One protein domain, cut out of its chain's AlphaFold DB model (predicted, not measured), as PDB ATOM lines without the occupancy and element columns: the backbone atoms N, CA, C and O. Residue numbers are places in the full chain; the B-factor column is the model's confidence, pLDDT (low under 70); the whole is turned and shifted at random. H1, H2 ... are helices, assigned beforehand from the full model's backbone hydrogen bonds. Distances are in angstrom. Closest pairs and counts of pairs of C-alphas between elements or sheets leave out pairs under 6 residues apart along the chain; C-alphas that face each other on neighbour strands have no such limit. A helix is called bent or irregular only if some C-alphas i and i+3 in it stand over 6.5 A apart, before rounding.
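This is residues 366 to 490 of the 496 residues of an uncharacterized protein of Methyloprofundus sp (UniProt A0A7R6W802). H3 runs through the middle as a core, and the other five helices pack round it, some nearly along it, others crossing it. Residues 430 to 435 stick out. The printed part has 125 residues with six named helices, H1 to H6, and no named strand: all helix, compact, radius of gyration of the C-alphas 13.9 A, spans 43 by 35 by 25 A.

H1, residues 366 to 377, begins at C-alpha 366 (-145.578, 47.091, 47.817). H2, 383 to 404, 27.0 A long, is irregular: C-alphas 399 and 402 are 7.8 A apart. H3 is 410 to 427, 25.8 A; H4 436 to 445; H5 461 to 478, 25.9 A. H6, 482 to 489, is only just irregular, with C-alphas 485 and 488 7.0 A apart, and ends at C-alpha 489 (-143.430, 29.411, 60.530).

The hub H3 forms helical hairpins with H2, closest C-alphas Trp 404 and Ala 410, 5.3 A, and H4, Val 424 and Arg 437, 6.7 A. H1 and H4 are apart. Every O i to N i+4 pair is within hydrogen-bond range in H1, H3, H4 and H5; H2 has 16 of 18, H6 2 of 4.

The printed part has no cut. The H4 to H5 link is long. Residues 430, 432 to 434 and 447 to 453 have pLDDT under 70.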
ATOM      1  N   GLU A 366    -144.856  46.706  46.601       86.00
ATOM      2  CA  GLU A 366    -145.578  47.091  47.817       86.00
ATOM      3  C   GLU A 366    -145.238  46.170  48.999       86.00
ATOM      4  O   GLU A 366    -144.979  46.640  50.108       86.00
ATOM      5  N   GLN A 367    -145.145  44.862  48.747       88.62
ATOM      6  CA  GLN A 367    -144.795  43.862  49.759       88.62
ATOM      7  C   GLN A 367    -143.384  44.103  50.303       88.62
ATOM      8  O   GLN A 367    -143.178  44.076  51.516       88.62
ATOM      9  N   LYS A 368    -142.430  44.429  49.420       91.38
ATOM     10  CA  LYS A 368    -141.055  44.819  49.769       91.38
ATOM     11  C   LYS A 368    -141.007  46.006  50.718       91.38
ATOM     12  O   LYS A 368    -140.335  45.939  51.749       91.38
ATOM     13  N   ILE A 369    -141.737  47.071  50.388       90.94
ATOM     14  CA  ILE A 369    -141.791  48.290  51.204       90.94
ATOM     15  C   ILE A 369    -142.408  47.978  52.568       90.94
ATOM     16  O   ILE A 369    -141.798  48.281  53.592       90.94
ATOM     17  N   LYS A 370    -143.562  47.301  52.598       92.44
ATOM     18  CA  LYS A 370    -144.246  46.954  53.852       92.44
ATOM     19  C   LYS A 370    -143.432  46.024  54.742       92.44
ATOM     20  O   LYS A 370    -143.412  46.206  55.957       92.44
ATOM     21  N   PHE A 371    -142.730  45.063  54.158       94.31
ATOM     22  CA  PHE A 371    -141.846  44.174  54.902       94.31
ATOM     23  C   PHE A 371    -140.691  44.936  55.550       94.31
ATOM     24  O   PHE A 371    -140.431  44.758  56.736       94.31
ATOM     25  N   TYR A 372    -140.039  45.831  54.802       94.62
ATOM     26  CA  TYR A 372    -138.984  46.684  55.347       94.62
ATOM     27  C   TYR A 372    -139.499  47.620  56.451       94.62
ATOM     28  O   TYR A 372    -138.896  47.666  57.522       94.62
ATOM     29  N   GLU A 373    -140.624  48.310  56.233       93.81
ATOM     30  CA  GLU A 373    -141.235  49.205  57.229       93.81
ATOM     31  C   GLU A 373    -141.461  48.484  58.565       93.81
ATOM     32  O   GLU A 373    -141.041  48.975  59.615       93.81
ATOM     33  N   TRP A 374    -142.065  47.292  58.531       95.06
ATOM     34  CA  TRP A 374    -142.354  46.529  59.744       95.06
ATOM     35  C   TRP A 374    -141.116  45.925  60.403       95.06
ATOM     36  O   TRP A 374    -141.058  45.881  61.632       95.06
ATOM     37  N   LEU A 375    -140.095  45.526  59.636       95.38
ATOM     38  CA  LEU A 375    -138.811  45.112  60.213       95.38
ATOM     39  C   LEU A 375    -138.169  46.243  61.027       95.38
ATOM     40  O   LEU A 375    -137.681  45.993  62.130       95.38
ATOM     41  N   ILE A 376    -138.190  47.477  60.513       94.88
ATOM     42  CA  ILE A 376    -137.639  48.637  61.225       94.88
ATOM     43  C   ILE A 376    -138.505  48.997  62.435       94.88
ATOM     44  O   ILE A 376    -137.960  49.135  63.533       94.88
ATOM     45  N   LYS A 377    -139.836  49.064  62.274       93.81
ATOM     46  CA  LYS A 377    -140.781  49.345  63.373       93.81
ATOM     47  C   LYS A 377    -140.644  48.355  64.532       93.81
ATOM     48  O   LYS A 377    -140.671  48.770  65.685       93.81
ATOM     49  N   PHE A 378    -140.466  47.067  64.237       94.44
ATOM     50  CA  PHE A 378    -140.267  46.008  65.236       94.44
ATOM     51  C   PHE A 378    -138.805  45.795  65.639       94.44
ATOM     52  O   PHE A 378    -138.502  44.873  66.397       94.44
ATOM     53  N   ASN A 379    -137.887  46.631  65.148       93.81
ATOM     54  CA  ASN A 379    -136.463  46.560  65.459       93.81
ATOM     55  C   ASN A 379    -135.837  45.169  65.179       93.81
ATOM     56  O   ASN A 379    -134.960  44.699  65.905       93.81
ATOM     57  N   LEU A 380    -136.284  44.497  64.113       93.81
ATOM     58  CA  LEU A 380    -135.809  43.183  63.662       93.81
ATOM     59  C   LEU A 380    -134.683  43.354  62.633       93.81
ATOM     60  O   LEU A 380    -134.900  43.340  61.421       93.81
ATOM     61  N   ARG A 381    -133.455  43.547  63.122       94.00
ATOM     62  CA  ARG A 381    -132.300  43.970  62.299       94.00
ATOM     63  C   ARG A 381    -131.288  42.865  61.993       94.00
ATOM     64  O   ARG A 381    -130.348  43.084  61.229       94.00
ATOM     65  N   ASN A 382    -131.425  41.681  62.591       93.19
ATOM     66  CA  ASN A 382    -130.453  40.604  62.422       93.19
ATOM     67  C   ASN A 382    -130.539  40.004  60.997       93.19
ATOM     68  O   ASN A 382    -131.587  39.468  60.635       93.19
ATOM     69  N   PRO A 383    -129.457  40.009  60.188       94.50
ATOM     70  CA  PRO A 383    -129.504  39.538  58.799       94.50
ATOM     71  C   PRO A 383    -129.992  38.092  58.642       94.50
ATOM     72  O   PRO A 383    -130.763  37.778  57.732       94.50
ATOM     73  N   ARG A 384    -129.586  37.188  59.546       92.62
ATOM     74  CA  ARG A 384    -130.045  35.792  59.512       92.62
ATOM     75  C   ARG A 384    -131.537  35.688  59.818       92.62
ATOM     76  O   ARG A 384    -132.227  34.914  59.158       92.62
ATOM     77  N   GLN A 385    -132.009  36.442  60.807       93.56
ATOM     78  CA  GLN A 385    -133.422  36.493  61.183       93.56
ATOM     79  C   GLN A 385    -134.263  37.038  60.027       93.56
ATOM     80  O   GLN A 385    -135.219  36.384  59.626       93.56
ATOM     81  N   ILE A 386    -133.838  38.141  59.405       95.25
ATOM     82  CA  ILE A 386    -134.483  38.729  58.222       95.25
ATOM     83  C   ILE A 386    -134.593  37.702  57.091       95.25
ATOM     84  O   ILE A 386    -135.680  37.476  56.558       95.25
ATOM     85  N   LYS A 387    -133.490  37.020  56.749       94.38
ATOM     86  CA  LYS A 387    -133.498  35.990  55.699       94.38
ATOM     87  C   LYS A 387    -134.430  34.824  56.041       94.38
ATOM     88  O   LYS A 387    -135.105  34.306  55.154       94.38
ATOM     89  N   ARG A 388    -134.480  34.408  57.312       95.00
ATOM     90  CA  ARG A 388    -135.406  33.368  57.782       95.00
ATOM     91  C   ARG A 388    -136.860  33.814  57.628       95.00
ATOM     92  O   ARG A 388    -137.642  33.067  57.056       95.00
ATOM     93  N   LEU A 389    -137.199  35.018  58.086       94.81
ATOM     94  CA  LEU A 389    -138.548  35.581  57.983       94.81
ATOM     95  C   LEU A 389    -138.999  35.699  56.529       94.81
ATOM     96  O   LEU A 389    -140.101  35.274  56.203       94.81
ATOM     97  N   TYR A 390    -138.128  36.192  55.648       94.25
ATOM     98  CA  TYR A 390    -138.405  36.265  54.214       94.25
ATOM     99  C   TYR A 390    -138.683  34.878  53.611       94.25
ATOM    100  O   TYR A 390    -139.680  34.683  52.919       94.25
ATOM    101  N   ASN A 391    -137.848  33.883  53.923       93.69
ATOM    102  CA  ASN A 391    -138.060  32.513  53.451       93.69
ATOM    103  C   ASN A 391    -139.367  31.907  53.993       93.69
ATOM    104  O   ASN A 391    -140.084  31.234  53.256       93.69
ATOM    105  N   ASN A 392    -139.683  32.158  55.264       94.00
ATOM    106  CA  ASN A 392    -140.899  31.668  55.909       94.00
ATOM    107  C   ASN A 392    -142.152  32.342  55.341       94.00
ATOM    108  O   ASN A 392    -143.163  31.676  55.133       94.00
ATOM    109  N   TYR A 393    -142.070  33.631  55.013       91.69
ATOM    110  CA  TYR A 393    -143.128  34.334  54.302       91.69
ATOM    111  C   TYR A 393    -143.353  33.764  52.896       91.69
ATOM    112  O   TYR A 393    -144.492  33.505  52.522       91.69
ATOM    113  N   ASN A 394    -142.290  33.486  52.136       90.56
ATOM    114  CA  ASN A 394    -142.428  32.854  50.818       90.56
ATOM    115  C   ASN A 394    -143.074  31.462  50.910       90.56
ATOM    116  O   ASN A 394    -143.853  31.070  50.040       90.56
ATOM    117  N   LEU A 395    -142.786  30.715  51.979       91.50
ATOM    118  CA  LEU A 395    -143.448  29.439  52.235       91.50
ATOM    119  C   LEU A 395    -144.935  29.633  52.579       91.50
ATOM    120  O   LEU A 395    -145.775  28.926  52.021       91.50
ATOM    121  N   LEU A 396    -145.275  30.619  53.418       90.25
ATOM    122  CA  LEU A 396    -146.666  31.012  53.682       90.25
ATOM    123  C   LEU A 396    -147.397  31.390  52.390       90.25
ATOM    124  O   LEU A 396    -148.507  30.911  52.169       90.25
ATOM    125  N   TRP A 397    -146.753  32.165  51.512       88.06
ATOM    126  CA  TRP A 397    -147.286  32.510  50.195       88.06
ATOM    127  C   TRP A 397    -147.620  31.256  49.396       88.06
ATOM    128  O   TRP A 397    -148.734  31.121  48.903       88.06
ATOM    129  N   SER A 398    -146.704  30.287  49.326       87.94
ATOM    130  CA  SER A 398    -146.940  29.047  48.576       87.94
ATOM    131  C   SER A 398    -148.135  28.229  49.090       87.94
ATOM    132  O   SER A 398    -148.782  27.537  48.308       87.94
ATOM    133  N   ILE A 399    -148.453  28.331  50.384       89.38
ATOM    134  CA  ILE A 399    -149.547  27.588  51.026       89.38
ATOM    135  C   ILE A 399    -150.878  28.332  50.887       89.38
ATOM    136  O   ILE A 399    -151.902  27.713  50.601       89.38
ATOM    137  N   TYR A 400    -150.870  29.654  51.071       87.94
ATOM    138  CA  TYR A 400    -152.082  30.475  51.138       87.94
ATOM    139  C   TYR A 400    -152.343  31.313  49.877       87.94
ATOM    140  O   TYR A 400    -153.313  32.069  49.856       87.94
ATOM    141  N   ALA A 401    -151.562  31.149  48.801       84.12
ATOM    142  CA  ALA A 401    -151.711  31.901  47.546       84.12
ATOM    143  C   ALA A 401    -153.156  31.915  47.018       84.12
ATOM    144  O   ALA A 401    -153.656  32.949  46.589       84.12
ATOM    145  N   GLY A 402    -153.865  30.783  47.097       82.50
ATOM    146  CA  GLY A 402    -155.258  30.695  46.647       82.50
ATOM    147  C   GLY A 402    -156.248  31.537  47.465       82.50
ATOM    148  O   GLY A 402    -157.296  31.916  46.940       82.50
ATOM    149  N   GLU A 403    -155.940  31.822  48.732       81.44
ATOM    150  CA  GLU A 403    -156.714  32.735  49.582       81.44
ATOM    151  C   GLU A 403    -156.286  34.186  49.357       81.44
ATOM    152  O   GLU A 403    -157.136  35.066  49.254       81.44
ATOM    153  N   TRP A 404    -154.982  34.435  49.227       83.06
ATOM    154  CA  TRP A 404    -154.429  35.782  49.068       83.06
ATOM    155  C   TRP A 404    -154.759  36.400  47.710       83.06
ATOM    156  O   TRP A 404    -154.988  37.597  47.635       83.06
ATOM    157  N   ASN A 405    -154.926  35.586  46.666       80.69
ATOM    158  CA  ASN A 405    -155.427  36.053  45.369       80.69
ATOM    159  C   ASN A 405    -156.895  36.523  45.413       80.69
ATOM    160  O   ASN A 405    -157.387  37.073  44.432       80.69
ATOM    161  N   LYS A 406    -157.631  36.246  46.500       81.00
ATOM    162  CA  LYS A 406    -159.038  36.653  46.677       81.00
ATOM    163  C   LYS A 406    -159.203  37.844  47.620       81.00
ATOM    164  O   LYS A 406    -160.275  38.444  47.639       81.00
ATOM    165  N   ASP A 407    -158.197  38.126  48.441       81.69
ATOM    166  CA  ASP A 407    -158.206  39.193  49.436       81.69
ATOM    167  C   ASP A 407    -156.824  39.843  49.485       81.69
ATOM    168  O   ASP A 407    -155.886  39.301  50.079       81.69
ATOM    169  N   ASP A 408    -156.726  41.027  48.885       73.31
ATOM    170  CA  ASP A 408    -155.483  41.787  48.784       73.31
ATOM    171  C   ASP A 408    -154.905  42.157  50.158       73.31
ATOM    172  O   ASP A 408    -153.703  42.369  50.278       73.31
ATOM    173  N   ASN A 409    -155.709  42.183  51.227       84.94
ATOM    174  CA  ASN A 409    -155.200  42.458  52.573       84.94
ATOM    175  C   ASN A 409    -154.635  41.207  53.260       84.94
ATOM    176  O   ASN A 409    -153.873  41.321  54.225       84.94
ATOM    177  N   ALA A 410    -154.981  40.006  52.790       87.25
ATOM    178  CA  ALA A 410    -154.631  38.771  53.479       87.25
ATOM    179  C   ALA A 410    -153.114  38.570  53.549       87.25
ATOM    180  O   ALA A 410    -152.592  38.282  54.629       87.25
ATOM    181  N   TRP A 411    -152.384  38.772  52.447       89.38
ATOM    182  CA  TRP A 411    -150.926  38.603  52.444       89.38
ATOM    183  C   TRP A 411    -150.238  39.560  53.427       89.38
ATOM    184  O   TRP A 411    -149.306  39.156  54.125       89.38
ATOM    185  N   TYR A 412    -150.718  40.807  53.512       91.69
ATOM    186  CA  TYR A 412    -150.140  41.853  54.354       91.69
ATOM    187  C   TYR A 412    -150.317  41.524  55.833       91.69
ATOM    188  O   TYR A 412    -149.360  41.587  56.605       91.69
ATOM    189  N   ILE A 413    -151.516  41.089  56.222       92.50
ATOM    190  CA  ILE A 413    -151.801  40.748  57.615       92.50
ATOM    191  C   ILE A 413    -151.074  39.466  58.046       92.50
ATOM    192  O   ILE A 413    -150.555  39.413  59.160       92.50
ATOM    193  N   HIS A 414    -150.965  38.450  57.183       92.44
ATOM    194  CA  HIS A 414    -150.194  37.241  57.515       92.44
ATOM    195  C   HIS A 414    -148.691  37.547  57.640       92.44
ATOM    196  O   HIS A 414    -148.030  37.016  58.533       92.44
ATOM    197  N   MET A 415    -148.156  38.435  56.792       93.88
ATOM    198  CA  MET A 415    -146.788  38.945  56.922       93.88
ATOM    199  C   MET A 415    -146.594  39.684  58.250       93.88
ATOM    200  O   MET A 415    -145.649  39.403  58.981       93.88
ATOM    201  N   LEU A 416    -147.504  40.601  58.580       94.31
ATOM    202  CA  LEU A 416    -147.461  41.372  59.818       94.31
ATOM    203  C   LEU A 416    -147.530  40.465  61.051       94.31
ATOM    204  O   LEU A 416    -146.746  40.636  61.979       94.31
ATOM    205  N   ALA A 417    -148.409  39.463  61.032       93.25
ATOM    206  CA  ALA A 417    -148.521  38.460  62.086       93.25
ATOM    207  C   ALA A 417    -147.222  37.657  62.260       93.25
ATOM    208  O   ALA A 417    -146.800  37.414  63.391       93.25
ATOM    209  N   LEU A 418    -146.554  37.291  61.158       94.50
ATOM    210  CA  LEU A 418    -145.264  36.593  61.189       94.50
ATOM    211  C   LEU A 418    -144.186  37.446  61.857       94.50
ATOM    212  O   LEU A 418    -143.485  36.974  62.753       94.50
ATOM    213  N   LEU A 419    -144.080  38.709  61.443       95.06
ATOM    214  CA  LEU A 419    -143.115  39.652  62.001       95.06
ATOM    215  C   LEU A 419    -143.413  39.969  63.475       95.06
ATOM    216  O   LEU A 419    -142.488  40.049  64.280       95.06
ATOM    217  N   ALA A 420    -144.687  40.090  63.848       92.19
ATOM    218  CA  ALA A 420    -145.095  40.364  65.222       92.19
ATOM    219  C   ALA A 420    -144.789  39.196  66.170       92.19
ATOM    220  O   ALA A 420    -144.314  39.415  67.284       92.19
ATOM    221  N   LEU A 421    -145.005  37.950  65.731       91.50
ATOM    222  CA  LEU A 421    -144.623  36.776  66.521       91.50
ATOM    223  C   LEU A 421    -143.118  36.733  66.778       91.50
ATOM    224  O   LEU A 421    -142.698  36.458  67.901       91.50
ATOM    225  N   GLU A 422    -142.317  37.041  65.760       91.94
ATOM    226  CA  GLU A 422    -140.865  37.104  65.903       91.94
ATOM    227  C   GLU A 422    -140.423  38.256  66.817       91.94
ATOM    228  O   GLU A 422    -139.556  38.057  67.663       91.94
ATOM    229  N   MET A 423    -141.049  39.431  66.708       91.56
ATOM    230  CA  MET A 423    -140.804  40.570  67.601       91.56
ATOM    231  C   MET A 423    -141.014  40.190  69.072       91.56
ATOM    232  O   MET A 423    -140.176  40.513  69.916       91.56
ATOM    233  N   VAL A 424    -142.105  39.476  69.382       88.62
ATOM    234  CA  VAL A 424    -142.361  38.978  70.742       88.62
ATOM    235  C   VAL A 424    -141.267  37.997  71.172       88.62
ATOM    236  O   VAL A 424    -140.783  38.076  72.299       88.62
ATOM    237  N   SER A 425    -140.836  37.093  70.291       86.38
ATOM    238  CA  SER A 425    -139.767  36.135  70.600       86.38
ATOM    239  C   SER A 425    -138.397  36.784  70.840       86.38
ATOM    240  O   SER A 425    -137.654  36.299  71.699       86.38
ATOM    241  N   GLU A 426    -138.069  37.848  70.105       86.94
ATOM    242  CA  GLU A 426    -136.781  38.549  70.179       86.94
ATOM    243  C   GLU A 426    -136.688  39.446  71.420       86.94
ATOM    244  O   GLU A 426    -135.755  39.320  72.214       86.94
ATOM    245  N   HIS A 427    -137.664  40.338  71.605       88.00
ATOM    246  CA  HIS A 427    -137.531  41.457  72.545       88.00
ATOM    247  C   HIS A 427    -138.165  41.203  73.913       88.00
ATOM    248  O   HIS A 427    -137.798  41.867  74.883       88.00
ATOM    249  N   VAL A 428    -139.097  40.249  74.037       83.75
ATOM    250  CA  VAL A 428    -139.658  39.895  75.351       83.75
ATOM    251  C   VAL A 428    -138.675  38.963  76.062       83.75
ATOM    252  O   VAL A 428    -138.379  37.879  75.545       83.75
ATOM    253  N   PRO A 429    -138.147  39.332  77.243       75.56
ATOM    254  CA  PRO A 429    -137.175  38.509  77.949       75.56
ATOM    255  C   PRO A 429    -137.786  37.159  78.334       75.56
ATOM    256  O   PRO A 429    -138.972  37.045  78.640       75.56
ATOM    257  N   PHE A 430    -136.961  36.118  78.305       69.38
ATOM    258  CA  PHE A 430    -137.345  34.816  78.830       69.38
ATOM    259  C   PHE A 430    -137.235  34.836  80.358       69.38
ATOM    260  O   PHE A 430    -136.138  35.027  80.888       69.38
ATOM    261  N   ASP A 431    -138.349  34.623  81.056       70.88
ATOM    262  CA  ASP A 431    -138.371  34.419  82.502       70.88
ATOM    263  C   ASP A 431    -138.647  32.941  82.822       70.88
ATOM    264  O   ASP A 431    -139.548  32.323  82.260       70.88
ATOM    265  N   LYS A 432    -137.865  32.364  83.743       60.97
ATOM    266  CA  LYS A 432    -138.044  30.973  84.186       60.97
ATOM    267  C   LYS A 432    -139.260  30.801  85.097       60.97
ATOM    268  O   LYS A 432    -139.737  29.678  85.240       60.97
ATOM    269  N   THR A 433    -139.722  31.871  85.746       59.84
ATOM    270  CA  THR A 433    -140.812  31.806  86.733       59.84
ATOM    271  C   THR A 433    -142.195  32.120  86.173       59.84
ATOM    272  O   THR A 433    -143.188  31.705  86.769       59.84
ATOM    273  N   SER A 434    -142.283  32.808  85.036       64.50
ATOM    274  CA  SER A 434    -143.552  33.208  84.434       64.50
ATOM    275  C   SER A 434    -143.505  33.087  82.912       64.50
ATOM    276  O   SER A 434    -142.517  33.442  82.272       64.50
ATOM    277  N   ASN A 435    -144.580  32.564  82.312       70.62
ATOM    278  CA  ASN A 435    -144.657  32.364  80.864       70.62
ATOM    279  C   ASN A 435    -145.091  33.657  80.150       70.62
ATOM    280  O   ASN A 435    -146.106  33.708  79.457       70.62
ATOM    281  N   ILE A 436    -144.320  34.726  80.372       77.31
ATOM    282  CA  ILE A 436    -144.617  36.084  79.903       77.31
ATOM    283  C   ILE A 436    -144.769  36.099  78.379       77.31
ATOM    284  O   ILE A 436    -145.690  36.707  77.851       77.31
ATOM    285  N   ARG A 437    -143.910  35.386  77.645       77.88
ATOM    286  CA  ARG A 437    -143.968  35.342  76.172       77.88
ATOM    287  C   ARG A 437    -145.291  34.783  75.663       77.88
ATOM    288  O   ARG A 437    -145.883  35.379  74.760       77.88
ATOM    289  N   LYS A 438    -145.790  33.709  76.274       79.44
ATOM    290  CA  LYS A 438    -147.115  33.168  75.978       79.44
ATOM    291  C   LYS A 438    -148.220  34.184  76.252       79.44
ATOM    292  O   LYS A 438    -149.094  34.349  75.407       79.44
ATOM    293  N   GLU A 439    -148.160  34.912  77.365       79.25
ATOM    294  CA  GLU A 439    -149.147  35.958  77.671       79.25
ATOM    295  C   GLU A 439    -149.149  37.081  76.626       79.25
ATOM    296  O   GLU A 439    -150.220  37.539  76.228       79.25
ATOM    297  N   TYR A 440    -147.974  37.492  76.138       80.81
ATOM    298  CA  TYR A 440    -147.859  38.487  75.068       80.81
ATOM    299  C   TYR A 440    -148.399  37.955  73.741       80.81
ATOM    300  O   TYR A 440    -149.155  38.660  73.079       80.81
ATOM    301  N   ARG A 441    -148.068  36.713  73.361       83.25
ATOM    302  CA  ARG A 441    -148.607  36.072  72.149       83.25
ATOM    303  C   ARG A 441    -150.129  35.972  72.215       83.25
ATOM    304  O   ARG A 441    -150.817  36.399  71.294       83.25
ATOM    305  N   GLU A 442    -150.666  35.464  73.319       81.88
ATOM    306  CA  GLU A 442    -152.112  35.348  73.514       81.88
ATOM    307  C   GLU A 442    -152.790  36.717  73.519       81.88
ATOM    308  O   GLU A 442    -153.840  36.862  72.903       81.88
ATOM    309  N   ALA A 443    -152.200  37.735  74.154       79.81
ATOM    310  CA  ALA A 443    -152.738  39.093  74.134       79.81
ATOM    311  C   ALA A 443    -152.739  39.692  72.720       79.81
ATOM    312  O   ALA A 443    -153.732  40.295  72.317       79.81
ATOM    313  N   PHE A 444    -151.660  39.486  71.964       81.31
ATOM    314  CA  PHE A 444    -151.485  40.037  70.622       81.31
ATOM    315  C   PHE A 444    -152.445  39.405  69.600       81.31
ATOM    316  O   PHE A 444    -152.905  40.083  68.685       81.31
ATOM    317  N   PHE A 445    -152.794  38.127  69.775       83.12
ATOM    318  CA  PHE A 445    -153.676  37.390  68.860       83.12
ATOM    319  C   PHE A 445    -155.082  37.108  69.424       83.12
ATOM    320  O   PHE A 445    -155.869  36.405  68.788       83.12
ATOM    321  N   ALA A 446    -155.438  37.650  70.594       78.19
ATOM    322  CA  ALA A 446    -156.734  37.404  71.226       78.19
ATOM    323  C   ALA A 446    -157.919  37.890  70.371       78.19
ATOM    324  O   ALA A 446    -157.976  39.041  69.949       78.19
ATOM    325  N   PHE A 447    -158.948  37.042  70.247       63.44
ATOM    326  CA  PHE A 447    -160.240  37.388  69.630       63.44
ATOM    327  C   PHE A 447    -161.097  38.355  70.466       63.44
ATOM    328  O   PHE A 447    -162.116  38.849  69.983       63.44
ATOM    329  N   LYS A 448    -160.755  38.592  71.743       56.75
ATOM    330  CA  LYS A 448    -161.562  39.411  72.661       56.75
ATOM    331  C   LYS A 448    -160.711  40.340  73.527       56.75
ATOM    332  O   LYS A 448    -159.921  39.873  74.342       56.75
ATOM    333  N   GLY A 449    -161.039  41.632  73.450       53.69
ATOM    334  CA  GLY A 449    -160.745  42.650  74.462       53.69
ATOM    335  C   GLY A 449    -159.606  43.607  74.111       53.69
ATOM    336  O   GLY A 449    -158.581  43.184  73.601       53.69
ATOM    337  N   ASN A 450    -159.773  44.882  74.489       51.06
ATOM    338  CA  ASN A 450    -158.722  45.908  74.567       51.06
ATOM    339  C   ASN A 450    -157.691  45.544  75.657       51.06
ATOM    340  O   ASN A 450    -157.566  46.247  76.664       51.06
ATOM    341  N   LYS A 451    -156.972  44.427  75.527       55.66
ATOM    342  CA  LYS A 451    -155.771  44.233  76.343       55.66
ATOM    343  C   LYS A 451    -154.714  45.175  75.778       55.66
ATOM    344  O   LYS A 451    -154.248  44.973  74.664       55.66
ATOM    345  N   GLN A 452    -154.371  46.221  76.532       60.94
ATOM    346  CA  GLN A 452    -153.163  46.992  76.251       60.94
ATOM    347  C   GLN A 452    -151.991  46.017  76.287       60.94
ATOM    348  O   GLN A 452    -151.742  45.376  77.311       60.94
ATOM    349  N   ILE A 453    -151.338  45.852  75.142       67.75
ATOM    350  CA  ILE A 453    -150.126  45.051  75.047       67.75
ATOM    351  C   ILE A 453    -149.066  45.813  75.838       67.75
ATOM    352  O   ILE A 453    -148.905  47.010  75.593       67.75
ATOM    353  N   PRO A 454    -148.407  45.186  76.824       70.62
ATOM    354  CA  PRO A 454    -147.432  45.908  77.619       70.62
ATOM    355  C   PRO A 454    -146.242  46.330  76.748       70.62
ATOM    356  O   PRO A 454    -145.958  45.711  75.719       70.62
ATOM    357  N   ASP A 455    -145.554  47.392  77.165       78.88
ATOM    358  CA  ASP A 455    -144.432  47.948  76.414       78.88
ATOM    359  C   ASP A 455    -143.304  46.920  76.264       78.88
ATOM    360  O   ASP A 455    -142.832  46.327  77.239       78.88
ATOM    361  N   ILE A 456    -142.845  46.734  75.027       81.69
ATOM    362  CA  ILE A 456    -141.729  45.849  74.694       81.69
ATOM    363  C   ILE A 456    -140.468  46.697  74.545       81.69
ATOM    364  O   ILE A 456    -140.422  47.649  73.766       81.69
ATOM    365  N   THR A 457    -139.412  46.349  75.277       81.00
ATOM    366  CA  THR A 457    -138.139  47.075  75.207       81.00
ATOM    367  C   THR A 457    -137.568  47.071  73.792       81.00
ATOM    368  O   THR A 457    -137.360  46.012  73.212       81.00
ATOM    369  N   GLY A 458    -137.263  48.258  73.265       81.25
ATOM    370  CA  GLY A 458    -136.678  48.420  71.932       81.25
ATOM    371  C   GLY A 458    -137.690  48.535  70.789       81.25
ATOM    372  O   GLY A 458    -137.257  48.634  69.643       81.25
ATOM    373  N   VAL A 459    -138.995  48.559  71.085       87.69
ATOM    374  CA  VAL A 459    -140.075  48.783  70.111       87.69
ATOM    375  C   VAL A 459    -141.020  49.865  70.640       87.69
ATOM    376  O   VAL A 459    -141.376  49.870  71.814       87.69
ATOM    377  N   GLU A 460    -141.433  50.798  69.784       88.31
ATOM    378  CA  GLU A 460    -142.369  51.857  70.180       88.31
ATOM    379  C   GLU A 460    -143.782  51.294  70.393       88.31
ATOM    380  O   GLU A 460    -144.308  50.558  69.552       88.31
ATOM    381  N   ALA A 461    -144.435  51.692  71.489       86.06
ATOM    382  CA  ALA A 461    -145.785  51.242  71.835       86.06
ATOM    383  C   ALA A 461    -146.824  51.565  70.745       86.06
ATOM    384  O   ALA A 461    -147.783  50.819  70.546       86.06
ATOM    385  N   GLU A 462    -146.638  52.662  70.009       88.06
ATOM    386  CA  GLU A 462    -147.504  53.055  68.891       88.06
ATOM    387  C   GLU A 462    -147.494  52.005  67.772       88.06
ATOM    388  O   GLU A 462    -148.562  51.578  67.331       88.06
ATOM    389  N   ASN A 463    -146.312  51.507  67.397       89.88
ATOM    390  CA  ASN A 463    -146.150  50.482  66.361       89.88
ATOM    391  C   ASN A 463    -146.764  49.139  66.787       89.88
ATOM    392  O   ASN A 463    -147.381  48.449  65.974       89.88
ATOM    393  N   ILE A 464    -146.637  48.776  68.069       87.25
ATOM    394  CA  ILE A 464    -147.254  47.564  68.638       87.25
ATOM    395  C   ILE A 464    -148.781  47.668  68.562       87.25
ATOM    396  O   ILE A 464    -149.449  46.739  68.106       87.25
ATOM    397  N   ASN A 465    -149.337  48.810  68.972       87.62
ATOM    398  CA  ASN A 465    -150.778  49.050  68.958       87.62
ATOM    399  C   ASN A 465    -151.347  49.123  67.534       87.62
ATOM    400  O   ASN A 465    -152.455  48.639  67.298       87.62
ATOM    401  N   GLU A 466    -150.617  49.715  66.586       90.38
ATOM    402  CA  GLU A 466    -150.983  49.723  65.165       90.38
ATOM    403  C   GLU A 466    -151.055  48.294  64.615       90.38
ATOM    404  O   GLU A 466    -152.069  47.906  64.033       90.38
ATOM    405  N   ALA A 467    -150.016  47.490  64.859       90.25
ATOM    406  CA  ALA A 467    -149.971  46.113  64.389       90.25
ATOM    407  C   ALA A 467    -151.088  45.253  64.991       90.25
ATOM    408  O   ALA A 467    -151.748  44.499  64.273       90.25
ATOM    409  N   TYR A 468    -151.325  45.406  66.295       89.56
ATOM    410  CA  TYR A 468    -152.405  44.728  66.999       89.56
ATOM    411  C   TYR A 468    -153.770  45.047  66.390       89.56
ATOM    412  O   TYR A 468    -154.528  44.128  66.100       89.56
ATOM    413  N   LYS A 469    -154.076  46.331  66.152       88.81
ATOM    414  CA  LYS A 469    -155.359  46.743  65.561       88.81
ATOM    415  C   LYS A 469    -155.577  46.120  64.185       88.81
ATOM    416  O   LYS A 469    -156.620  45.521  63.956       88.81
ATOM    417  N   LEU A 470    -154.572  46.189  63.308       90.31
ATOM    418  CA  LEU A 470    -154.651  45.615  61.960       90.31
ATOM    419  C   LEU A 470    -154.920  44.104  61.987       90.31
ATOM    420  O   LEU A 470    -155.755  43.600  61.235       90.31
ATOM    421  N   ILE A 471    -154.233  43.378  62.873       90.44
ATOM    422  CA  ILE A 471    -154.424  41.935  63.044       90.44
ATOM    423  C   ILE A 471    -155.789  41.635  63.660       90.44
ATOM    424  O   ILE A 471    -156.499  40.762  63.163       90.44
ATOM    425  N   PHE A 472    -156.187  42.368  64.697       88.94
ATOM    426  CA  PHE A 472    -157.470  42.198  65.369       88.94
ATOM    427  C   PHE A 472    -158.650  42.408  64.411       88.94
ATOM    428  O   PHE A 472    -159.518  41.538  64.321       88.94
ATOM    429  N   ASP A 473    -158.649  43.503  63.648       88.44
ATOM    430  CA  ASP A 473    -159.716  43.840  62.698       88.44
ATOM    431  C   ASP A 473    -159.850  42.771  61.597       88.44
ATOM    432  O   ASP A 473    -160.956  42.378  61.207       88.44
ATOM    433  N   TYR A 474    -158.724  42.224  61.132       89.19
ATOM    434  CA  TYR A 474    -158.720  41.136  60.157       89.19
ATOM    435  C   TYR A 474    -159.222  39.809  60.751       89.19
ATOM    436  O   TYR A 474    -160.062  39.140  60.143       89.19
ATOM    437  N   GLN A 475    -158.770  39.425  61.952       89.00
ATOM    438  CA  GLN A 475    -159.253  38.206  62.619       89.00
ATOM    439  C   GLN A 475    -160.756  38.281  62.910       89.00
ATOM    440  O   GLN A 475    -161.469  37.296  62.710       89.00
ATOM    441  N   ALA A 476    -161.246  39.445  63.349       85.69
ATOM    442  CA  ALA A 476    -162.652  39.666  63.669       85.69
ATOM    443  C   ALA A 476    -163.551  39.651  62.422       85.69
ATOM    444  O   ALA A 476    -164.651  39.110  62.474       85.69
ATOM    445  N   SER A 477    -163.090  40.212  61.300       86.69
ATOM    446  CA  SER A 477    -163.876  40.268  60.059       86.69
ATOM    447  C   SER A 477    -163.952  38.937  59.307       86.69
ATOM    448  O   SER A 477    -164.941  38.682  58.618       86.69
ATOM    449  N   ARG A 478    -162.924  38.086  59.417       83.44
ATOM    450  CA  ARG A 478    -162.834  36.814  58.679       83.44
ATOM    451  C   ARG A 478    -163.065  35.567  59.538       83.44
ATOM    452  O   ARG A 478    -163.111  34.477  58.979       83.44
ATOM    453  N   GLU A 479    -163.188  35.713  60.859       83.06
ATOM    454  CA  GLU A 479    -163.259  34.604  61.829       83.06
ATOM    455  C   GLU A 479    -162.080  33.614  61.701       83.06
ATOM    456  O   GLU A 479    -162.219  32.402  61.873       83.06
ATOM    457  N   ILE A 480    -160.888  34.136  61.388       84.69
ATOM    458  CA  ILE A 480    -159.662  33.350  61.192       84.69
ATOM    459  C   ILE A 480    -158.750  33.497  62.406       84.69
ATOM    460  O   ILE A 480    -158.452  34.603  62.845       84.69
ATOM    461  N   ASP A 481    -158.242  32.369  62.900       87.38
ATOM    462  CA  ASP A 481    -157.182  32.323  63.908       87.38
ATOM    463  C   ASP A 481    -155.815  32.433  63.214       87.38
ATOM    464  O   ASP A 481    -155.299  31.448  62.672       87.38
ATOM    465  N   LEU A 482    -155.249  33.646  63.165       87.88
ATOM    466  CA  LEU A 482    -153.960  33.889  62.504       87.88
ATOM    467  C   LEU A 482    -152.797  33.269  63.270       87.88
ATOM    468  O   LEU A 482    -151.834  32.832  62.639       87.88
ATOM    469  N   LEU A 483    -152.893  33.180  64.600       88.44
ATOM    470  CA  LEU A 483    -151.854  32.566  65.420       88.44
ATOM    471  C   LEU A 483    -151.614  31.124  64.970       88.44
ATOM    472  O   LEU A 483    -150.485  30.775  64.638       88.44
ATOM    473  N   LYS A 484    -152.676  30.318  64.832       88.56
ATOM    474  CA  LYS A 484    -152.553  28.923  64.364       88.56
ATOM    475  C   LYS A 484    -151.983  28.785  62.953       88.56
ATOM    476  O   LYS A 484    -151.365  27.769  62.645       88.56
ATOM    477  N   ARG A 485    -152.219  29.770  62.083       89.19
ATOM    478  CA  ARG A 485    -151.724  29.754  60.697       89.19
ATOM    479  C   ARG A 485    -150.242  30.093  60.611       89.19
ATOM    480  O   ARG A 485    -149.541  29.516  59.788       89.19
ATOM    481  N   VAL A 486    -149.772  31.024  61.437       90.38
ATOM    482  CA  VAL A 486    -148.420  31.589  61.325       90.38
ATOM    483  C   VAL A 486    -147.436  30.959  62.314       90.38
ATOM    484  O   VAL A 486    -146.245  30.876  62.019       90.38
ATOM    485  N   GLU A 487    -147.909  30.442  63.448       88.62
ATOM    486  CA  GLU A 487    -147.077  29.800  64.470       88.62
ATOM    487  C   GLU A 487    -146.131  28.702  63.938       88.62
ATOM    488  O   GLU A 487    -144.968  28.702  64.349       88.62
ATOM    489  N   PRO A 488    -146.523  27.832  62.983       90.31
ATOM    490  CA  PRO A 488    -145.609  26.832  62.418       90.31
ATOM    491  C   PRO A 488    -144.397  27.415  61.670       90.31
ATOM    492  O   PRO A 488    -143.450  26.688  61.371       90.31
ATOM    493  N   PHE A 489    -144.428  28.710  61.341       89.62
ATOM    494  CA  PHE A 489    -143.430  29.411  60.530       89.62
ATOM    495  C   PHE A 489    -142.520  30.324  61.356       89.62
ATOM    496  O   PHE A 489    -141.693  31.042  60.795       89.62
ATOM    497  N   VAL A 490    -142.636  30.306  62.681       86.12
ATOM    498  CA  VAL A 490    -141.690  30.960  63.594       86.12
ATOM    499  C   VAL A 490    -140.986  29.914  64.444       86.12
ATOM    500  O   VAL A 490    -141.402  28.756  64.502       86.12
TER     501      VAL A 490